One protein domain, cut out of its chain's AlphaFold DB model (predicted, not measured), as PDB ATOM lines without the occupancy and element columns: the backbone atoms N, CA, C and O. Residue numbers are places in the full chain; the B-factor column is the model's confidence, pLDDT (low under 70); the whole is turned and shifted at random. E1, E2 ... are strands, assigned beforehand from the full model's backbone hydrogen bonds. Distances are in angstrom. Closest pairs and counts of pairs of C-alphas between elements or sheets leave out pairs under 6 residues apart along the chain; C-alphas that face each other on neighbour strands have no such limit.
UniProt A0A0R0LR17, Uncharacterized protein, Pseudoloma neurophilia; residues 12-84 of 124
ATOM      1  N   VAL A  12     195.361 218.168 190.533       84.50
ATOM      2  CA  VAL A  12     196.109 216.925 190.713       84.50
ATOM      3  C   VAL A  12     196.073 216.531 192.182       84.50
ATOM      4  O   VAL A  12     196.244 217.374 193.067       84.50
ATOM      5  N   LEU A  13     195.874 215.244 192.446       85.06
ATOM      6  CA  LEU A  13     195.957 214.654 193.774       85.06
ATOM      7  C   LEU A  13     197.283 213.926 193.918       85.06
ATOM      8  O   LEU A  13     197.645 213.076 193.106       85.06
ATOM      9  N   SER A  14     198.000 214.244 194.986       87.19
ATOM     10  CA  SER A  14     199.273 213.611 195.320       87.19
ATOM     11  C   SER A  14     199.243 213.023 196.722       87.19
ATOM     12  O   SER A  14     198.470 213.461 197.571       87.19
ATOM     13  N   CYS A  15     200.102 212.047 196.984       88.00
ATOM     14  CA  CYS A  15     200.319 211.508 198.317       88.00
ATOM     15  C   CYS A  15     200.857 212.598 199.251       88.00
ATOM     16  O   CYS A  15     201.859 213.250 198.945       88.00
ATOM     17  N   SER A  16     200.243 212.768 200.421       88.19
ATOM     18  CA  SER A  16     200.666 213.799 201.368       88.19
ATOM     19  C   SER A  16     202.085 213.578 201.910       88.19
ATOM     20  O   SER A  16     202.758 214.570 202.195       88.19
ATOM     21  N   ASN A  17     202.564 212.327 201.962       90.19
ATOM     22  CA  ASN A  17     203.902 211.960 202.437       90.19
ATOM     23  C   ASN A  17     205.006 212.148 201.381       90.19
ATOM     24  O   ASN A  17     205.906 212.955 201.585       90.19
ATOM     25  N   CYS A  18     204.952 211.437 200.248       82.94
ATOM     26  CA  CYS A  18     206.037 211.462 199.250       82.94
ATOM     27  C   CYS A  18     205.782 212.370 198.042       82.94
ATOM     28  O   CYS A  18     206.614 212.424 197.142       82.94
ATOM     29  N   LYS A  19     204.631 213.051 197.992       85.50
ATOM     30  CA  LYS A  19     204.210 213.924 196.881       85.50
ATOM     31  C   LYS A  19     204.070 213.226 195.524       85.50
ATOM     32  O   LYS A  19     203.867 213.896 194.516       85.50
ATOM     33  N   PHE A  20     204.100 211.894 195.497       83.62
ATOM     34  CA  PHE A  20     203.808 211.117 194.298       83.62
ATOM     35  C   PHE A  20     202.387 211.406 193.805       83.62
ATOM     36  O   PHE A  20     201.445 211.401 194.600       83.62
ATOM     37  N   ILE A  21     202.236 211.657 192.506       84.94
ATOM     38  CA  ILE A  21     200.945 211.957 191.883       84.94
ATOM     39  C   ILE A  21     200.123 210.673 191.788       84.94
ATOM     40  O   ILE A  21     200.552 209.698 191.180       84.94
ATOM     41  N   ILE A  22     198.935 210.684 192.384       86.19
ATOM     42  CA  ILE A  22     198.044 209.524 192.443       86.19
ATOM     43  C   ILE A  22     197.018 209.563 191.313       86.19
ATOM     44  O   ILE A  22     196.800 208.550 190.657       86.19
ATOM     45  N   THR A  23     196.372 210.710 191.108       86.44
ATOM     46  CA  THR A  23     195.336 210.890 190.084       86.44
ATOM     47  C   THR A  23     195.091 212.382 189.829       86.44
ATOM     48  O   THR A  23     195.734 213.239 190.442       86.44
ATOM     49  N   ASP A  24     194.162 212.699 188.939       83.31
ATOM     50  CA  ASP A  24     193.784 214.051 188.547       83.31
ATOM     51  C   ASP A  24     192.259 214.245 188.532       83.31
ATOM     52  O   ASP A  24     191.464 213.324 188.751       83.31
ATOM     53  N   SER A  25     191.840 215.485 188.297       79.75
ATOM     54  CA  SER A  25     190.436 215.884 188.260       79.75
ATOM     55  C   SER A  25     189.613 215.211 187.160       79.75
ATOM     56  O   SER A  25     188.399 215.152 187.297       79.75
ATOM     57  N   PHE A  26     190.226 214.705 186.084       78.81
ATOM     58  CA  PHE A  26     189.506 214.045 184.986       78.81
ATOM     59  C   PHE A  26     189.139 212.598 185.315       78.81
ATOM     60  O   PHE A  26     188.172 212.066 184.774       78.81
ATOM     61  N   GLN A  27     189.902 211.960 186.200       78.56
ATOM     62  CA  GLN A  27     189.609 210.618 186.704       78.56
ATOM     63  C   GLN A  27     188.774 210.639 187.993       78.56
ATOM     64  O   GLN A  27     188.182 209.620 188.365       78.56
ATOM     65  N   THR A  28     188.698 211.796 188.656       77.88
ATOM     66  CA  THR A  28     187.920 211.996 189.881       77.88
ATOM     67  C   THR A  28     186.421 212.029 189.570       77.88
ATOM     68  O   THR A  28     185.950 212.849 188.790       77.88
ATOM     69  N   LEU A  29     185.661 211.145 190.215       78.75
ATOM     70  CA  LEU A  29     184.217 210.999 190.033       78.75
ATOM     71  C   LEU A  29     183.419 211.803 191.062       78.75
ATOM     72  O   LEU A  29     182.393 212.388 190.726       78.75
ATOM     73  N   LEU A  30     183.843 211.778 192.332       81.44
ATOM     74  CA  LEU A  30     183.069 212.359 193.431       81.44
ATOM     75  C   LEU A  30     183.938 212.663 194.658       81.44
ATOM     76  O   LEU A  30     184.836 211.892 194.994       81.44
ATOM     77  N   PHE A  31     183.579 213.721 195.384       79.81
ATOM     78  CA  PHE A  31     184.008 213.974 196.760       79.81
ATOM     79  C   PHE A  31     182.869 213.597 197.714       79.81
ATOM     80  O   PHE A  31     181.754 214.103 197.578       79.81
ATOM     81  N   LYS A  32     183.110 212.690 198.664       78.81
ATOM     82  CA  LYS A  32     182.084 212.235 199.612       78.81
ATOM     83  C   LYS A  32     182.699 211.831 200.944       78.81
ATOM     84  O   LYS A  32     183.538 210.948 200.961       78.81
ATOM     85  N   ASN A  33     182.195 212.387 202.048       74.06
ATOM     86  CA  ASN A  33     182.518 211.954 203.418       74.06
ATOM     87  C   ASN A  33     184.030 211.749 203.659       74.06
ATOM     88  O   ASN A  33     184.443 210.655 204.031       74.06
ATOM     89  N   ASP A  34     184.841 212.778 203.396       83.94
ATOM     90  CA  ASP A  34     186.312 212.746 203.517       83.94
ATOM     91  C   ASP A  34     187.028 211.742 202.595       83.94
ATOM     92  O   ASP A  34     188.232 211.507 202.712       83.94
ATOM     93  N   GLU A  35     186.312 211.189 201.619       86.94
ATOM     94  CA  GLU A  35     186.855 210.329 200.579       86.94
ATOM     95  C   GLU A  35     186.745 210.989 199.204       86.94
ATOM     96  O   GLU A  35     185.802 211.720 198.882       86.94
ATOM     97  N   ILE A  36     187.726 210.682 198.364       87.31
ATOM     98  CA  ILE A  36     187.758 211.044 196.956       87.31
ATOM     99  C   ILE A  36     187.619 209.763 196.151       87.31
ATOM    100  O   ILE A  36     188.457 208.864 196.229       87.31
ATOM    101  N   ILE A  37     186.541 209.680 195.380       88.00
ATOM    102  CA  ILE A  37     186.239 208.535 194.535       88.00
ATOM    103  C   ILE A  37     186.788 208.824 193.145       88.00
ATOM    104  O   ILE A  37     186.423 209.819 192.523       88.00
ATOM    105  N   THR A  38     187.640 207.940 192.647       87.19
ATOM    106  CA  THR A  38     188.259 208.036 191.322       87.19
ATOM    107  C   THR A  38     188.170 206.702 190.593       87.19
ATOM    108  O   THR A  38     188.053 205.640 191.216       87.19
ATOM    109  N   ILE A  39     188.271 206.746 189.267       84.62
ATOM    110  CA  ILE A  39     188.615 205.561 188.474       84.62
ATOM    111  C   ILE A  39     189.957 205.027 188.991       84.62
ATOM    112  O   ILE A  39     190.855 205.817 189.304       84.62
ATOM    113  N   LYS A  40     190.083 203.701 189.139       78.94
ATOM    114  CA  LYS A  40     191.304 203.064 189.650       78.94
ATOM    115  C   LYS A  40     192.543 203.529 188.856       78.94
ATOM    116  O   LYS A  40     192.618 203.243 187.664       78.94
ATOM    117  N   PRO A  41     193.543 204.154 189.506       73.06
ATOM    118  CA  PRO A  41     194.796 204.504 188.846       73.06
ATOM    119  C   PRO A  41     195.675 203.266 188.623       73.06
ATOM    120  O   PRO A  41     195.829 202.437 189.525       73.06
ATOM    121  N   ASP A  42     196.312 203.170 187.454       69.44
ATOM    122  CA  ASP A  42     197.116 202.002 187.051       69.44
ATOM    123  C   ASP A  42     198.370 201.783 187.906       69.44
ATOM    124  O   ASP A  42     198.839 200.657 188.063       69.44
ATOM    125  N   ARG A  43     198.928 202.862 188.466       71.38
ATOM    126  CA  ARG A  43     200.219 202.849 189.175       71.38
ATOM    127  C   ARG A  43     200.117 202.580 190.678       71.38
ATOM    128  O   ARG A  43     201.132 202.601 191.365       71.38
ATOM    129  N   LEU A  44     198.918 202.343 191.215       75.06
ATOM    130  CA  LEU A  44     198.763 202.049 192.641       75.06
ATOM    131  C   LEU A  44     198.976 200.567 192.943       75.06
ATOM    132  O   LEU A  44     198.431 199.685 192.279       75.06
ATOM    133  N   ILE A  45     199.737 200.301 194.004       71.00
ATOM    134  CA  ILE A  45     200.083 198.941 194.409       71.00
ATOM    135  C   ILE A  45     198.973 198.410 195.319       71.00
ATOM    136  O   ILE A  45     198.711 198.951 196.397       71.00
ATOM    137  N   LYS A  46     198.337 197.319 194.886       76.31
ATOM    138  CA  LYS A  46     197.507 196.473 195.748       76.31
ATOM    139  C   LYS A  46     198.431 195.466 196.424       76.31
ATOM    140  O   LYS A  46     199.101 194.713 195.722       76.31
ATOM    141  N   ASN A  47     198.468 195.441 197.756       64.75
ATOM    142  CA  ASN A  47     199.126 194.336 198.449       64.75
ATOM    143  C   ASN A  47     198.116 193.206 198.682       64.75
ATOM    144  O   ASN A  47     196.962 193.468 199.028       64.75
ATOM    145  N   ASN A  48     198.530 191.973 198.409       55.00
ATOM    146  CA  ASN A  48     197.640 190.821 198.362       55.00
ATOM    147  C   ASN A  48     197.419 190.274 199.774       55.00
ATOM    148  O   ASN A  48     198.376 189.949 200.468       55.00
ATOM    149  N   ASP A  49     196.162 190.292 200.206       52.75
ATOM    150  CA  ASP A  49     195.403 189.141 200.705       52.75
ATOM    151  C   ASP A  49     194.203 189.714 201.483       52.75
ATOM    152  O   ASP A  49     194.336 190.411 202.488       52.75
ATOM    153  N   GLU A  50     193.007 189.519 200.921       59.81
ATOM    154  CA  GLU A  50     191.685 189.844 201.496       59.81
ATOM    155  C   GLU A  50     191.300 191.324 201.645       59.81
ATOM    156  O   GLU A  50     190.114 191.656 201.568       59.81
ATOM    157  N   LYS A  51     192.253 192.245 201.787       62.78
ATOM    158  CA  LYS A  51     191.948 193.672 201.938       62.78
ATOM    159  C   LYS A  51     192.271 194.413 200.650       62.78
ATOM    160  O   LYS A  51     193.421 194.522 200.245       62.78
ATOM    161  N   ASN A  52     191.242 194.940 199.993       85.75
ATOM    162  CA  ASN A  52     191.340 195.783 198.800       85.75
ATOM    163  C   ASN A  52     191.994 197.149 199.107       85.75
ATOM    164  O   ASN A  52     191.450 198.176 198.744       85.75
ATOM    165  N   ILE A  53     193.127 197.195 199.802       89.62
ATOM    166  CA  ILE A  53     193.784 198.425 200.252       89.62
ATOM    167  C   ILE A  53     194.726 198.939 199.160       89.62
ATOM    168  O   ILE A  53     195.400 198.161 198.482       89.62
ATOM    169  N   LEU A  54     194.764 200.260 199.001       90.19
ATOM    170  CA  LEU A  54     195.630 200.974 198.074       90.19
ATOM    171  C   LEU A  54     196.804 201.600 198.818       90.19
ATOM    172  O   LEU A  54     196.624 202.355 199.780       90.19
ATOM    173  N   PHE A  55     198.003 201.330 198.308       90.38
ATOM    174  CA  PHE A  55     199.237 201.930 198.786       90.38
ATOM    175  C   PHE A  55     199.838 202.841 197.720       90.38
ATOM    176  O   PHE A  55     199.854 202.524 196.529       90.38
ATOM    177  N   CYS A  56     200.357 203.977 198.173       88.88
ATOM    178  CA  CYS A  56     201.247 204.810 197.379       88.88
ATOM    179  C   CYS A  56     202.613 204.116 197.206       88.88
ATOM    180  O   CYS A  56     202.961 203.224 197.982       88.88
ATOM    181  N   GLU A  57     203.433 204.566 196.254       85.31
ATOM    182  CA  GLU A  57     204.804 204.074 196.047       85.31
ATOM    183  C   GLU A  57     205.678 204.165 197.308       85.31
ATOM    184  O   GLU A  57     206.503 203.291 197.567       85.31
ATOM    185  N   CYS A  58     205.442 205.163 198.169       86.69
ATOM    186  CA  CYS A  58     206.123 205.271 199.464       86.69
ATOM    187  C   CYS A  58     205.619 204.288 200.534       86.69
ATOM    188  O   CYS A  58     205.969 204.424 201.705       86.69
ATOM    189  N   LYS A  59     204.784 203.314 200.155       89.62
ATOM    190  CA  LYS A  59     204.141 202.317 201.025       89.62
ATOM    191  C   LYS A  59     203.159 202.899 202.048       89.62
ATOM    192  O   LYS A  59     202.724 202.186 202.947       89.62
ATOM    193  N   GLN A  60     202.773 204.168 201.915       90.88
ATOM    194  CA  GLN A  60     201.700 204.745 202.723       90.88
ATOM    195  C   GLN A  60     200.340 204.250 202.223       90.88
ATOM    196  O   GLN A  60     200.064 204.295 201.024       90.88
ATOM    197  N   GLU A  61     199.477 203.829 203.144       93.12
ATOM    198  CA  GLU A  61     198.071 203.562 202.845       93.12
ATOM    199  C   GLU A  61     197.341 204.865 202.497       93.12
ATOM    200  O   GLU A  61     197.349 205.825 203.276       93.12
ATOM    201  N   ILE A  62     196.684 204.879 201.341       92.75
ATOM    202  CA  ILE A  62     195.998 206.056 200.790       92.75
ATOM    203  C   ILE A  62     194.510 205.820 200.530       92.75
ATOM    204  O   ILE A  62     193.799 206.770 200.226       92.75
ATOM    205  N   GLY A  63     194.020 204.585 200.641       92.75
ATOM    206  CA  GLY A  63     192.633 204.281 200.310       92.75
ATOM    207  C   GLY A  63     192.352 202.798 200.141       92.75
ATOM    208  O   GLY A  63     193.133 201.950 200.569       92.75
ATOM    209  N   TYR A  64     191.237 202.488 199.488       91.62
ATOM    210  CA  TYR A  64     190.832 201.124 199.155       91.62
ATOM    211  C   TYR A  64     190.058 201.060 197.829       91.62
ATOM    212  O   TYR A  64     189.600 202.069 197.301       91.62
ATOM    213  N   LEU A  65     189.920 199.858 197.272       89.75
ATOM    214  CA  LEU A  65     189.128 199.555 196.085       89.75
ATOM    215  C   LEU A  65     187.782 198.955 196.481       89.75
ATOM    216  O   LEU A  65     187.694 198.077 197.346       89.75
ATOM    217  N   LYS A  66     186.735 199.371 195.774       87.94
ATOM    218  CA  LYS A  66     185.407 198.765 195.843       87.94
ATOM    219  C   LYS A  66     184.846 198.677 194.426       87.94
ATOM    220  O   LYS A  66     184.401 199.679 193.868       87.94
ATOM    221  N   GLY A  67     184.887 197.470 193.861       85.56
ATOM    222  CA  GLY A  67     184.676 197.261 192.426       85.56
ATOM    223  C   GLY A  67     185.825 197.871 191.621       85.56
ATOM    224  O   GLY A  67     186.985 197.726 192.010       85.56
ATOM    225  N   ASP A  68     185.487 198.598 190.559       84.31
ATOM    226  CA  ASP A  68     186.453 199.264 189.670       84.31
ATOM    227  C   ASP A  68     186.875 200.664 190.150       84.31
ATOM    228  O   ASP A  68     187.737 201.310 189.551       84.31
ATOM    229  N   ASN A  69     186.296 201.129 191.259       89.19
ATOM    230  CA  ASN A  69     186.540 202.459 191.804       89.19
ATOM    231  C   ASN A  69     187.533 202.418 192.968       89.19
ATOM    232  O   ASN A  69     187.482 201.529 193.828       89.19
ATOM    233  N   ALA A  70     188.391 203.433 193.022       91.00
ATOM    234  CA  ALA A  70     189.278 203.715 194.138       91.00
ATOM    235  C   ALA A  70     188.676 204.797 195.039       91.00
ATOM    236  O   ALA A  70     188.243 205.844 194.569       91.00
ATOM    237  N   TYR A  71     188.668 204.518 196.337       92.81
ATOM    238  CA  TYR A  71     188.208 205.389 197.410       92.81
ATOM    239  C   TYR A  71     189.447 205.853 198.161       92.81
ATOM    240  O   TYR A  71     190.051 205.095 198.923       92.81
ATOM    241  N   LEU A  72     189.881 207.071 197.864       92.00
ATOM    242  CA  LEU A  72     191.081 207.673 198.422       92.00
ATOM    243  C   LEU A  72     190.721 208.501 199.653       92.00
ATOM    244  O   LEU A  72     189.777 209.281 199.622       92.00
ATOM    245  N   LYS A  73     191.494 208.362 200.725       93.44
ATOM    246  CA  LYS A  73     191.300 209.112 201.969       93.44
ATOM    247  C   LYS A  73     191.835 210.532 201.806       93.44
ATOM    248  O   LYS A  73     193.032 210.700 201.557       93.44
ATOM    249  N   ALA A  74     190.988 211.549 201.934       89.19
ATOM    250  CA  ALA A  74     191.360 212.935 201.652       89.19
ATOM    251  C   ALA A  74     192.523 213.423 202.532       89.19
ATOM    252  O   ALA A  74     193.418 214.109 202.041       89.19
ATOM    253  N   GLU A  75     192.602 212.997 203.797       89.94
ATOM    254  CA  GLU A  75     193.683 213.369 204.718       89.94
ATOM    255  C   GLU A  75     195.050 212.764 204.344       89.94
ATOM    256  O   GLU A  75     196.100 213.194 204.830       89.94
ATOM    257  N   LYS A  76     195.062 211.753 203.470       92.06
ATOM    258  CA  LYS A  76     196.281 211.139 202.922       92.06
ATOM    259  C   LYS A  76     196.721 211.785 201.611       92.06
ATOM    260  O   LYS A  76     197.742 211.382 201.048       92.06
ATOM    261  N   LEU A  77     195.989 212.792 201.142       88.81
ATOM    262  CA  LEU A  77     196.214 213.440 199.864       88.81
ATOM    263  C   LEU A  77     196.525 214.930 200.022       88.81
ATOM    264  O   LEU A  77     196.202 215.581 201.010       88.81
ATOM    265  N   THR A  78     197.200 215.483 199.024       84.38
ATOM    266  CA  THR A  78     197.385 216.921 198.839       84.38
ATOM    267  C   THR A  78     196.838 217.295 197.468       84.38
ATOM    268  O   THR A  78     197.222 216.686 196.466       84.38
ATOM    269  N   VAL A  79     195.947 218.289 197.441       81.81
ATOM    270  CA  VAL A  79     195.336 218.829 196.222       81.81
ATOM    271  C   VAL A  79     196.210 219.954 195.675       81.81
ATOM    272  O   VAL A  79     196.474 220.934 196.371       81.81
ATOM    273  N   TYR A  80     196.609 219.844 194.415       77.31
ATOM    274  CA  TYR A  80     197.266 220.911 193.668       77.31
ATOM    275  C   TYR A  80     196.331 221.401 192.568       77.31
ATOM    276  O   TYR A  80     196.120 220.710 191.574       77.31
ATOM    277  N   LYS A  81     195.758 222.595 192.748       71.81
ATOM    278  CA  LYS A  81     194.928 223.236 191.723       71.81
ATOM    279  C   LYS A  81     195.826 223.766 190.602       71.81
ATOM    280  O   LYS A  81     196.763 224.521 190.860       71.81
ATOM    281  N   LEU A  82     195.541 223.367 189.369       62.72
ATOM    282  CA  LEU A  82     196.198 223.859 188.166       62.72
ATOM    283  C   LEU A  82     195.471 225.129 187.721       62.72
ATOM    284  O   LEU A  82     194.408 225.097 187.109       62.72
ATOM    285  N   GLY A  83     196.045 226.272 188.074       60.03
ATOM    286  CA  GLY A  83     195.506 227.578 187.736       60.03
ATOM    287  C   GLY A  83     196.517 228.662 188.065       60.03
ATOM    288  O   GLY A  83     197.293 228.548 189.015       60.03
ATOM    289  N   ASN A  84     196.534 229.720 187.262       49.34
ATOM    290  CA  ASN A  84     197.428 230.842 187.490       49.34
ATOM    291  C   ASN A  84     196.848 231.712 188.622       49.34
ATOM    292  O   ASN A  84     196.118 232.661 188.364       49.34
TER     293      ASN A  84
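Overview. This is residues 12 to 84 of the 124 residues of an uncharacterized protein of Pseudoloma neurophilia (UniProt A0A0R0LR17). The domain is a small sandwich, two sheets face to face with their strands crossed: a strongly twisted sheet of five strands, E3 E4 E7 E6 E5, and a smaller one of three, E2 E1 E8. The loop around Asp 49 and the tail ending at Asn 84 lie at opposite ends of the long axis. The printed part has 73 residues, with eight strands in the order E1 to E8 and no named helix; the class is all strand, and both sheets are antiparallel throughout. It is compact, with a radius of gyration of the C-alphas of 11.5 A, yet elongated in outline, spanning 44 by 24 by 22 A.

Arrangement. E1, residues 12 to 15, and E2, residues 21 to 24, form a hairpin; N 13 and O 23 are 2.8 A apart, within hydrogen-bond range. On the other side of E1 is E8, residues 77 to 81, antiparallel at 154 degrees, with N 14 and O 78 at 3.0 A. In the larger sheet, E3, residues 28 to 32, is an edge strand and forms a hairpin with E4, residues 35 to 39; N 37 and O 30 are 2.8 A apart. E5, residues 53 to 55, E6, residues 61 to 66, and E7, residues 69 to 73, form a meander, each strand the antiparallel neighbour of the one before. N 54 and O 63 of E5 and E6 are 2.8 A apart, and so are N 71 and O 64 of E7 and E6. E4 is the antiparallel neighbour of E7, with N 36 and O 72 at 2.8 A; E4 E5 E6 E7 are a Greek key, a meander of three strands whose last one pairs with the strand before it. The parts of the two sheets that face each other are 9.9 A centre to centre, their strands at 66 degrees. Between the sheets, the closest C-alphas of E1 and E6 are those of Cys 15 and Ile 62, 7.4 A apart.

Along the chain. E1, residues 12 to 15, begins at C-alpha 12 (196.109, 216.925, 190.713). E4, residues 35 to 39, is 13.1 A long. E6, residues 61 to 66, is the longest strand by residues and measures 15.2 A, from C-alpha 61 at (198.071, 203.562, 202.845). E7, residues 69 to 73, is 13.0 A long, and E8, residues 77 to 81, 12.8 A, ending at C-alpha 81 (194.928, 223.236, 191.723).

Size, cuts and confidence. The C-alphas of Asp 49 and Asn 84 are the two farthest apart, 43.8 A. The printed part has no cut. The link E4 to E5 is long, with residues 40 to 52 between them; the other links are tight. In the long link, residues 45 to 46 pair antiparallel with residues 54 to 55 of E5. The mean pLDDT of the printed part is 81.8; residue 42, residues 47 to 51 and residues 82 to 84 are under 70.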